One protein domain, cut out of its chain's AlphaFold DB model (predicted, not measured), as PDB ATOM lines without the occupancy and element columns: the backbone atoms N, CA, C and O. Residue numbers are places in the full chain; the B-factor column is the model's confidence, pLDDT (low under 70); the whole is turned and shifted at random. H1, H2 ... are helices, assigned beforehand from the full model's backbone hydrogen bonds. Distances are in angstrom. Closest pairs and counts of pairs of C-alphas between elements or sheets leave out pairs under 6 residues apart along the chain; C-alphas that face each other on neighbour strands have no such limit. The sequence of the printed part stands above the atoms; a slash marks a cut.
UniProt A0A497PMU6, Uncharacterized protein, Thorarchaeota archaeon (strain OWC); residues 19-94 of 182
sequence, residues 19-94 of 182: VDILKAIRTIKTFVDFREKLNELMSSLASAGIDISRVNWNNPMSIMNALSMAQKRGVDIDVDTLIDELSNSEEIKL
ATOM      1  N   VAL A  19     339.714-292.675 119.161       84.50
ATOM      2  CA  VAL A  19     340.291-292.591 120.508       84.50
ATOM      3  C   VAL A  19     340.063-291.203 121.110       84.50
ATOM      4  O   VAL A  19     339.708-291.105 122.283       84.50
ATOM      5  N   ASP A  20     340.201-290.143 120.316       80.06
ATOM      6  CA  ASP A  20     339.968-288.767 120.774       80.06
ATOM      7  C   ASP A  20     338.494-288.524 121.096       80.06
ATOM      8  O   ASP A  20     338.179-287.838 122.064       80.06
ATOM      9  N   ILE A  21     337.582-289.162 120.358       81.56
ATOM     10  CA  ILE A  21     336.146-289.140 120.663       81.56
ATOM     11  C   ILE A  21     335.864-289.823 122.005       81.56
ATOM     12  O   ILE A  21     335.161-289.260 122.840       81.56
ATOM     13  N   LEU A  22     336.436-291.007 122.256       81.94
ATOM     14  CA  LEU A  22     336.267-291.700 123.539       81.94
ATOM     15  C   LEU A  22     336.836-290.895 124.711       81.94
ATOM     16  O   LEU A  22     336.220-290.844 125.776       81.94
ATOM     17  N   LYS A  23     337.990-290.245 124.521       84.12
ATOM     18  CA  LYS A  23     338.559-289.323 125.512       84.12
ATOM     19  C   LYS A  23     337.635-288.133 125.752       84.12
ATOM     20  O   LYS A  23     337.303-287.871 126.900       84.12
ATOM     21  N   ALA A  24     337.140-287.493 124.694       84.25
ATOM     22  CA  ALA A  24     336.218-286.368 124.795       84.25
ATOM     23  C   ALA A  24     334.921-286.731 125.540       84.25
ATOM     24  O   ALA A  24     334.467-285.972 126.394       84.25
ATOM     25  N   ILE A  25     334.352-287.916 125.277       81.56
ATOM     26  CA  ILE A  25     333.183-288.426 126.012       81.56
ATOM     27  C   ILE A  25     333.501-288.558 127.502       81.56
ATOM     28  O   ILE A  25     332.702-288.127 128.330       81.56
ATOM     29  N   ARG A  26     334.659-289.130 127.857       84.62
ATOM     30  CA  ARG A  26     335.074-289.268 129.260       84.62
ATOM     31  C   ARG A  26     335.247-287.909 129.929       84.62
ATOM     32  O   ARG A  26     334.688-287.713 130.997       84.62
ATOM     33  N   THR A  27     335.938-286.972 129.284       84.88
ATOM     34  CA  THR A  27     336.149-285.615 129.808       84.88
ATOM     35  C   THR A  27     334.824-284.904 130.079       84.88
ATOM     36  O   THR A  27     334.625-284.357 131.160       84.88
ATOM     37  N   ILE A  28     333.880-284.958 129.133       83.50
ATOM     38  CA  ILE A  28     332.559-284.346 129.321       83.50
ATOM     39  C   ILE A  28     331.762-285.066 130.403       83.50
ATOM     40  O   ILE A  28     331.128-284.397 131.212       83.50
ATOM     41  N   LYS A  29     331.802-286.403 130.452       82.50
ATOM     42  CA  LYS A  29     331.128-287.168 131.504       82.50
ATOM     43  C   LYS A  29     331.631-286.742 132.881       82.50
ATOM     44  O   LYS A  29     330.817-286.381 133.718       82.50
ATOM     45  N   THR A  30     332.945-286.708 133.091       80.62
ATOM     46  CA  THR A  30     333.526-286.288 134.372       80.62
ATOM     47  C   THR A  30     333.115-284.861 134.737       80.62
ATOM     48  O   THR A  30     332.762-284.602 135.883       80.62
ATOM     49  N   PHE A  31     333.085-283.937 133.769       80.44
ATOM     50  CA  PHE A  31     332.606-282.572 134.004       80.44
ATOM     51  C   PHE A  31     331.113-282.513 134.380       80.44
ATOM     52  O   PHE A  31     330.720-281.732 135.246       80.44
ATOM     53  N   VAL A  32     330.268-283.328 133.740       79.94
ATOM     54  CA  VAL A  32     328.836-283.418 134.062       79.94
ATOM     55  C   VAL A  32     328.631-284.014 135.451       79.94
ATOM     56  O   VAL A  32     327.931-283.397 136.248       79.94
ATOM     57  N   ASP A  33     329.288-285.131 135.760       79.88
ATOM     58  CA  ASP A  33     329.218-285.780 137.075       79.88
ATOM     59  C   ASP A  33     329.641-284.796 138.182       79.88
ATOM     60  O   ASP A  33     328.986-284.671 139.216       79.88
ATOM     61  N   PHE A  34     330.712-284.034 137.942       77.81
ATOM     62  CA  PHE A  34     331.169-282.980 138.845       77.81
ATOM     63  C   PHE A  34     330.108-281.891 139.054       77.81
ATOM     64  O   PHE A  34     329.816-281.492 140.182       77.81
ATOM     65  N   ARG A  35     329.498-281.411 137.965       76.88
ATOM     66  CA  ARG A  35     328.440-280.398 138.025       76.88
ATOM     67  C   ARG A  35     327.209-280.901 138.780       76.88
ATOM     68  O   ARG A  35     326.595-280.117 139.501       76.88
ATOM     69  N   GLU A  36     326.819-282.157 138.594       78.38
ATOM     70  CA  GLU A  36     325.694-282.770 139.307       78.38
ATOM     71  C   GLU A  36     325.949-282.788 140.813       78.38
ATOM     72  O   GLU A  36     325.137-282.254 141.567       78.38
ATOM     73  N   LYS A  37     327.129-283.241 141.238       75.81
ATOM     74  CA  LYS A  37     327.536-283.245 142.652       75.81
ATOM     75  C   LYS A  37     327.609-281.850 143.255       75.81
ATOM     76  O   LYS A  37     327.150-281.627 144.374       75.81
ATOM     77  N   LEU A  38     328.127-280.877 142.504       77.31
ATOM     78  CA  LEU A  38     328.076-279.478 142.922       77.31
ATOM     79  C   LEU A  38     326.632-279.013 143.121       77.31
ATOM     80  O   LEU A  38     326.338-278.384 144.130       77.31
ATOM     81  N   ASN A  39     325.714-279.330 142.207       78.56
ATOM     82  CA  ASN A  39     324.308-278.956 142.367       78.56
ATOM     83  C   ASN A  39     323.660-279.635 143.582       78.56
ATOM     84  O   ASN A  39     322.889-278.984 144.287       78.56
ATOM     85  N   GLU A  40     323.973-280.903 143.849       80.75
ATOM     86  CA  GLU A  40     323.512-281.620 145.043       80.75
ATOM     87  C   GLU A  40     324.017-280.953 146.322       80.75
ATOM     88  O   GLU A  40     323.228-280.667 147.225       80.75
ATOM     89  N   LEU A  41     325.306-280.608 146.370       79.56
ATOM     90  CA  LEU A  41     325.890-279.860 147.477       79.56
ATOM     91  C   LEU A  41     325.182-278.511 147.668       79.56
ATOM     92  O   LEU A  41     324.760-278.173 148.772       79.56
ATOM     93  N   MET A  42     325.005-277.748 146.591       80.25
ATOM     94  CA  MET A  42     324.330-276.449 146.622       80.25
ATOM     95  C   MET A  42     322.885-276.592 147.114       80.25
ATOM     96  O   MET A  42     322.449-275.830 147.971       80.25
ATOM     97  N   SER A  43     322.148-277.593 146.636       81.69
ATOM     98  CA  SER A  43     320.780-277.886 147.078       81.69
ATOM     99  C   SER A  43     320.718-278.231 148.570       81.69
ATOM    100  O   SER A  43     319.856-277.727 149.295       81.69
ATOM    101  N   SER A  44     321.674-279.022 149.058       81.44
ATOM    102  CA  SER A  44     321.812-279.379 150.473       81.44
ATOM    103  C   SER A  44     322.112-278.157 151.345       81.44
ATOM    104  O   SER A  44     321.481-277.962 152.386       81.44
ATOM    105  N   LEU A  45     323.004-277.268 150.895       82.12
ATOM    106  CA  LEU A  45     323.284-275.999 151.571       82.12
ATOM    107  C   LEU A  45     322.056-275.070 151.581       82.12
ATOM    108  O   LEU A  45     321.724-274.498 152.622       82.12
ATOM    109  N   ALA A  46     321.343-274.947 150.456       82.56
ATOM    110  CA  ALA A  46     320.109-274.162 150.373       82.56
ATOM    111  C   ALA A  46     319.026-274.710 151.311       82.56
ATOM    112  O   ALA A  46     318.379-273.937 152.016       82.56
ATOM    113  N   SER A  47     318.862-276.033 151.359       81.06
ATOM    114  CA  SER A  47     317.908-276.720 152.238       81.06
ATOM    115  C   SER A  47     318.257-276.528 153.713       81.06
ATOM    116  O   SER A  47     317.369-276.362 154.546       81.06
ATOM    117  N   ALA A  48     319.551-276.439 154.033       81.94
ATOM    118  CA  ALA A  48     320.012-276.032 155.351       81.94
ATOM    119  C   ALA A  48     319.707-274.554 155.657       81.94
ATOM    120  O   ALA A  48     319.933-274.119 156.779       81.94
ATOM    121  N   GLY A  49     319.236-273.741 154.708       80.50
ATOM    122  CA  GLY A  49     319.037-272.298 154.870       80.50
ATOM    123  C   GLY A  49     320.351-271.512 154.906       80.50
ATOM    124  O   GLY A  49     320.442-270.484 155.588       80.50
ATOM    125  N   ILE A  50     321.397-272.035 154.265       83.56
ATOM    126  CA  ILE A  50     322.678-271.348 154.101       83.56
ATOM    127  C   ILE A  50     322.590-270.486 152.852       83.56
ATOM    128  O   ILE A  50     322.209-270.951 151.780       83.56
ATOM    129  N   ASP A  51     322.945-269.211 152.993       81.38
ATOM    130  CA  ASP A  51     323.001-268.295 151.862       81.38
ATOM    131  C   ASP A  51     324.243-268.590 151.019       81.38
ATOM    132  O   ASP A  51     325.357-268.151 151.318       81.38
ATOM    133  N   ILE A  52     324.027-269.353 149.954       79.88
ATOM    134  CA  ILE A  52     325.083-269.809 149.060       79.88
ATOM    135  C   ILE A  52     325.752-268.650 148.312       79.88
ATOM    136  O   ILE A  52     326.935-268.724 147.984       79.88
ATOM    137  N   SER A  53     325.027-267.549 148.083       80.62
ATOM    138  CA  SER A  53     325.576-266.368 147.403       80.62
ATOM    139  C   SER A  53     326.713-265.708 148.190       80.62
ATOM    140  O   SER A  53     327.529-264.987 147.620       80.62
ATOM    141  N   ARG A  54     326.793-265.983 149.499       81.19
ATOM    142  CA  ARG A  54     327.841-265.487 150.399       81.19
ATOM    143  C   ARG A  54     329.016-266.448 150.546       81.19
ATOM    144  O   ARG A  54     329.996-266.093 151.199       81.19
ATOM    145  N   VAL A  55     328.928-267.651 149.981       80.12
ATOM    146  CA  VAL A  55     330.012-268.633 150.027       80.12
ATOM    147  C   VAL A  55     331.037-268.278 148.957       80.12
ATOM    148  O   VAL A  55     330.729-268.219 147.769       80.12
ATOM    149  N   ASN A  56     332.278-268.046 149.376       79.00
ATOM    150  CA  ASN A  56     333.384-267.882 148.447       79.00
ATOM    151  C   ASN A  56     333.920-269.259 148.033       79.00
ATOM    152  O   ASN A  56     334.760-269.838 148.720       79.00
ATOM    153  N   TRP A  57     333.460-269.747 146.883       75.44
ATOM    154  CA  TRP A  57     333.851-271.035 146.299       75.44
ATOM    155  C   TRP A  57     335.327-271.125 145.878       75.44
ATOM    156  O   TRP A  57     335.832-272.218 145.664       75.44
ATOM    157  N   ASN A  58     336.044-270.000 145.829       73.38
ATOM    158  CA  ASN A  58     337.488-269.982 145.587       73.38
ATOM    159  C   ASN A  58     338.305-270.010 146.891       73.38
ATOM    160  O   ASN A  58     339.533-269.963 146.850       73.38
ATOM    161  N   ASN A  59     337.649-270.022 148.058       74.69
ATOM    162  CA  ASN A  59     338.300-270.048 149.363       74.69
ATOM    163  C   ASN A  59     337.903-271.322 150.134       74.69
ATOM    164  O   ASN A  59     336.783-271.390 150.651       74.69
ATOM    165  N   PRO A  60     338.831-272.283 150.309       71.31
ATOM    166  CA  PRO A  60     338.578-273.530 151.030       71.31
ATOM    167  C   PRO A  60     338.002-273.320 152.435       71.31
ATOM    168  O   PRO A  60     337.096-274.036 152.850       71.31
ATOM    169  N   MET A  61     338.448-272.286 153.156       78.50
ATOM    170  CA  MET A  61     337.945-271.991 154.501       78.50
ATOM    171  C   MET A  61     336.477-271.540 154.478       78.50
ATOM    172  O   MET A  61     335.706-271.858 155.381       78.50
ATOM    173  N   SER A  62     336.066-270.810 153.436       79.62
ATOM    174  CA  SER A  62     334.668-270.408 153.260       79.62
ATOM    175  C   SER A  62     333.776-271.608 152.953       79.62
ATOM    176  O   SER A  62     332.654-271.660 153.454       79.62
ATOM    177  N   ILE A  63     334.273-272.553 152.153       79.75
ATOM    178  CA  ILE A  63     333.570-273.798 151.834       79.75
ATOM    179  C   ILE A  63     333.420-274.642 153.103       79.75
ATOM    180  O   ILE A  63     332.302-274.994 153.468       79.75
ATOM    181  N   MET A  64     334.506-274.867 153.849       80.25
ATOM    182  CA  MET A  64     334.480-275.628 155.105       80.25
ATOM    183  C   MET A  64     333.515-275.030 156.136       80.25
ATOM    184  O   MET A  64     332.786-275.758 156.809       80.25
ATOM    185  N   ASN A  65     333.449-273.700 156.233       83.38
ATOM    186  CA  ASN A  65     332.487-273.029 157.106       83.38
ATOM    187  C   ASN A  65     331.035-273.281 156.673       83.38
ATOM    188  O   ASN A  65     330.186-273.530 157.529       83.38
ATOM    189  N   ALA A  66     330.745-273.240 155.369       82.19
ATOM    190  CA  ALA A  66     329.415-273.539 154.842       82.19
ATOM    191  C   ALA A  66     329.019-274.999 155.117       82.19
ATOM    192  O   ALA A  66     327.934-275.259 155.632       82.19
ATOM    193  N   LEU A  67     329.933-275.940 154.878       81.75
ATOM    194  CA  LEU A  67     329.727-277.364 155.146       81.75
ATOM    195  C   LEU A  67     329.490-277.637 156.639       81.75
ATOM    196  O   LEU A  67     328.515-278.292 157.007       81.75
ATOM    197  N   SER A  68     330.300-277.044 157.523       81.06
ATOM    198  CA  SER A  68     330.121-277.164 158.977       81.06
ATOM    199  C   SER A  68     328.782-276.593 159.451       81.06
ATOM    200  O   SER A  68     328.137-277.150 160.342       81.06
ATOM    201  N   MET A  69     328.326-275.482 158.862       83.81
ATOM    202  CA  MET A  69     327.003-274.927 159.159       83.81
ATOM    203  C   MET A  69     325.875-275.856 158.712       83.81
ATOM    204  O   MET A  69     324.867-275.936 159.409       83.81
ATOM    205  N   ALA A  70     326.037-276.560 157.591       83.25
ATOM    206  CA  ALA A  70     325.022-277.472 157.072       83.25
ATOM    207  C   ALA A  70     324.875-278.703 157.967       83.25
ATOM    208  O   ALA A  70     323.765-279.036 158.382       83.25
ATOM    209  N   GLN A  71     326.006-279.280 158.376       80.81
ATOM    210  CA  GLN A  71     326.051-280.406 159.303       80.81
ATOM    211  C   GLN A  71     325.411-280.053 160.656       80.81
ATOM    212  O   GLN A  71     324.595-280.804 161.187       80.81
ATOM    213  N   LYS A  72     325.691-278.853 161.193       82.44
ATOM    214  CA  LYS A  72     325.056-278.350 162.429       82.44
ATOM    215  C   LYS A  72     323.541-278.175 162.317       82.44
ATOM    216  O   LYS A  72     322.861-278.160 163.338       82.44
ATOM    217  N   ARG A  73     323.018-278.012 161.101       83.38
ATOM    218  CA  ARG A  73     321.580-277.892 160.822       83.38
ATOM    219  C   ARG A  73     320.929-279.238 160.492       83.38
ATOM    220  O   ARG A  73     319.768-279.258 160.100       83.38
ATOM    221  N   GLY A  74     321.645-280.344 160.703       73.31
ATOM    222  CA  GLY A  74     321.128-281.699 160.535       73.31
ATOM    223  C   GLY A  74     321.074-282.167 159.084       73.31
ATOM    224  O   GLY A  74     320.396-283.151 158.804       73.31
ATOM    225  N   VAL A  75     321.757-281.475 158.166       77.06
ATOM    226  CA  VAL A  75     321.926-281.965 156.798       77.06
ATOM    227  C   VAL A  75     323.114-282.916 156.780       77.06
ATOM    228  O   VAL A  75     324.234-282.519 157.105       77.06
ATOM    229  N   ASP A  76     322.844-284.166 156.425       68.62
ATOM    230  CA  ASP A  76     323.861-285.192 156.232       68.62
ATOM    231  C   ASP A  76     324.558-284.938 154.893       68.62
ATOM    232  O   ASP A  76     324.083-285.330 153.829       68.62
ATOM    233  N   ILE A  77     325.626-284.145 154.944       68.75
ATOM    234  CA  ILE A  77     326.518-283.937 153.810       68.75
ATOM    235  C   ILE A  77     327.735-284.811 154.073       68.75
ATOM    236  O   ILE A  77     328.467-284.560 155.032       68.75
ATOM    237  N   ASP A  78     327.957-285.807 153.219       69.12
ATOM    238  CA  ASP A  78     329.189-286.590 153.222       69.12
ATOM    239  C   ASP A  78     330.325-285.742 152.634       69.12
ATOM    240  O   ASP A  78     330.633-285.764 151.440       69.12
ATOM    241  N   VAL A  79     330.865-284.880 153.495       66.06
ATOM    242  CA  VAL A  79     331.903-283.905 153.164       66.06
ATOM    243  C   VAL A  79     333.182-284.596 152.710       66.06
ATOM    244  O   VAL A  79     333.825-284.102 151.789       66.06
ATOM    245  N   ASP A  80     333.534-285.723 153.327       65.88
ATOM    246  CA  ASP A  80     334.780-286.430 153.041       65.88
ATOM    247  C   ASP A  80     334.720-287.060 151.645       65.88
ATOM    248  O   ASP A  80     335.609-286.819 150.830       65.88
ATOM    249  N   THR A  81     333.613-287.730 151.304       68.38
ATOM    250  CA  THR A  81     333.396-288.245 149.943       68.38
ATOM    251  C   THR A  81     333.363-287.117 148.915       68.38
ATOM    252  O   THR A  81     333.984-287.228 147.860       68.38
ATOM    253  N   LEU A  82     332.701-285.994 149.211       67.81
ATOM    254  CA  LEU A  82     332.684-284.840 148.309       67.81
ATOM    255  C   LEU A  82     334.084-284.264 148.086       67.81
ATOM    256  O   LEU A  82     334.425-283.972 146.945       67.81
ATOM    257  N   ILE A  83     334.889-284.098 149.139       67.62
ATOM    258  CA  ILE A  83     336.259-283.572 149.045       67.62
ATOM    259  C   ILE A  83     337.163-284.540 148.287       67.62
ATOM    260  O   ILE A  83     337.931-284.089 147.439       67.62
ATOM    261  N   ASP A  84     337.063-285.842 148.542       69.12
ATOM    262  CA  ASP A  84     337.841-286.856 147.829       69.12
ATOM    263  C   ASP A  84     337.466-286.887 146.343       69.12
ATOM    264  O   ASP A  84     338.328-286.961 145.468       69.12
ATOM    265  N   GLU A  85     336.182-286.766 146.017       64.00
ATOM    266  CA  GLU A  85     335.708-286.714 144.634       64.00
ATOM    267  C   GLU A  85     336.052-285.393 143.933       64.00
ATOM    268  O   GLU A  85     336.425-285.408 142.759       64.00
ATOM    269  N   LEU A  86     335.990-284.266 144.649       61.62
ATOM    270  CA  LEU A  86     336.466-282.957 144.190       61.62
ATOM    271  C   LEU A  86     337.970-283.002 143.903       61.62
ATOM    272  O   LEU A  86     338.391-282.588 142.825       61.62
ATOM    273  N   SER A  87     338.759-283.571 144.814       62.78
ATOM    274  CA  SER A  87     340.215-283.707 144.672       62.78
ATOM    275  C   SER A  87     340.581-284.646 143.521       62.78
ATOM    276  O   SER A  87     341.493-284.367 142.752       62.78
ATOM    277  N   ASN A  88     339.816-285.723 143.317       60.03
ATOM    278  CA  ASN A  88     339.991-286.613 142.165       60.03
ATOM    279  C   ASN A  88     339.554-285.975 140.830       60.03
ATOM    280  O   ASN A  88     339.948-286.451 139.766       60.03
ATOM    281  N   SER A  89     338.746-284.909 140.860       57.59
ATOM    282  CA  SER A  89     338.315-284.162 139.669       57.59
ATOM    283  C   SER A  89     339.250-283.008 139.273       57.59
ATOM    284  O   SER A  89     339.048-282.408 138.215       57.59
ATOM    285  N   GLU A  90     340.295-282.725 140.065       55.94
ATOM    286  CA  GLU A  90     341.238-281.608 139.858       55.94
ATOM    287  C   GLU A  90     342.064-281.678 138.559       55.94
ATOM    288  O   GLU A  90     342.759-280.720 138.220       55.94
ATOM    289  N   GLU A  91     341.985-282.757 137.779       64.75
ATOM    290  CA  GLU A  91     342.818-282.904 136.580       64.75
ATOM    291  C   GLU A  91     342.180-282.415 135.272       64.75
ATOM    292  O   GLU A  91     342.865-282.423 134.251       64.75
ATOM    293  N   ILE A  92     340.920-281.956 135.262       70.75
ATOM    294  CA  ILE A  92     340.278-281.482 134.022       70.75
ATOM    295  C   ILE A  92     340.246-279.957 133.965       70.75
ATOM    296  O   ILE A  92     339.498-279.287 134.679       70.75
ATOM    297  N   LYS A  93     341.011-279.388 133.034       80.69
ATOM    298  CA  LYS A  93     340.967-277.956 132.731       80.69
ATOM    299  C   LYS A  93     339.725-277.641 131.905       80.69
ATOM    300  O   LYS A  93     339.364-278.378 130.992       80.69
ATOM    301  N   LEU A  94     339.120-276.473 132.128       79.50
ATOM    302  CA  LEU A  94     337.989-276.011 131.306       79.50
ATOM    303  C   LEU A  94     338.331-275.962 129.805       79.50
ATOM    304  O   LEU A  94     337.485-276.283 128.979       79.50
TER     305      LEU A  94
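Overview. This is residues 19 to 94 of the 182 residues of an uncharacterized protein of Thorarchaeota archaeon (strain OWC) (UniProt A0A497PMU6). One long helix, H1, makes the length of a rod, and its residues 19 to 26 stick out free. Near its other end the shorter H2 packs steeply on it, and H3 folds back loosely along H1. The printed part has 76 residues with three named helices, H1, H2, H3, and no named strand: all helix. It is loose, radius of gyration of the C-alphas 14.2 A, spanning 47 by 21 by 21 A.

Arrangement. Start with H1, residues 19 to 47; with residues 44 to 45 alone it touches H2, residues 60 to 72, at a steep tilt of 52 degrees, closest at C-alphas 45 and 70, 6.0 A. H3, residues 79 to 88, is close to but not clearly touching H1, closest at C-alphas 34 and 86, 7.5 A. In H1, H2 and H3 every O i to N i+4 pair is within hydrogen-bond range.

Along the chain. Find C-alpha 19 at (340.291, -292.591, 120.508); H1 runs 41.9 A to C-alpha 47. H2 measures 18.3 A; H3, 13.9 A, ends at (339.991, -286.613, 142.165).

Size, cuts and confidence. The printed part has no cut. The link H1 to H2 is long. Residues 76 to 91 have pLDDT under 70.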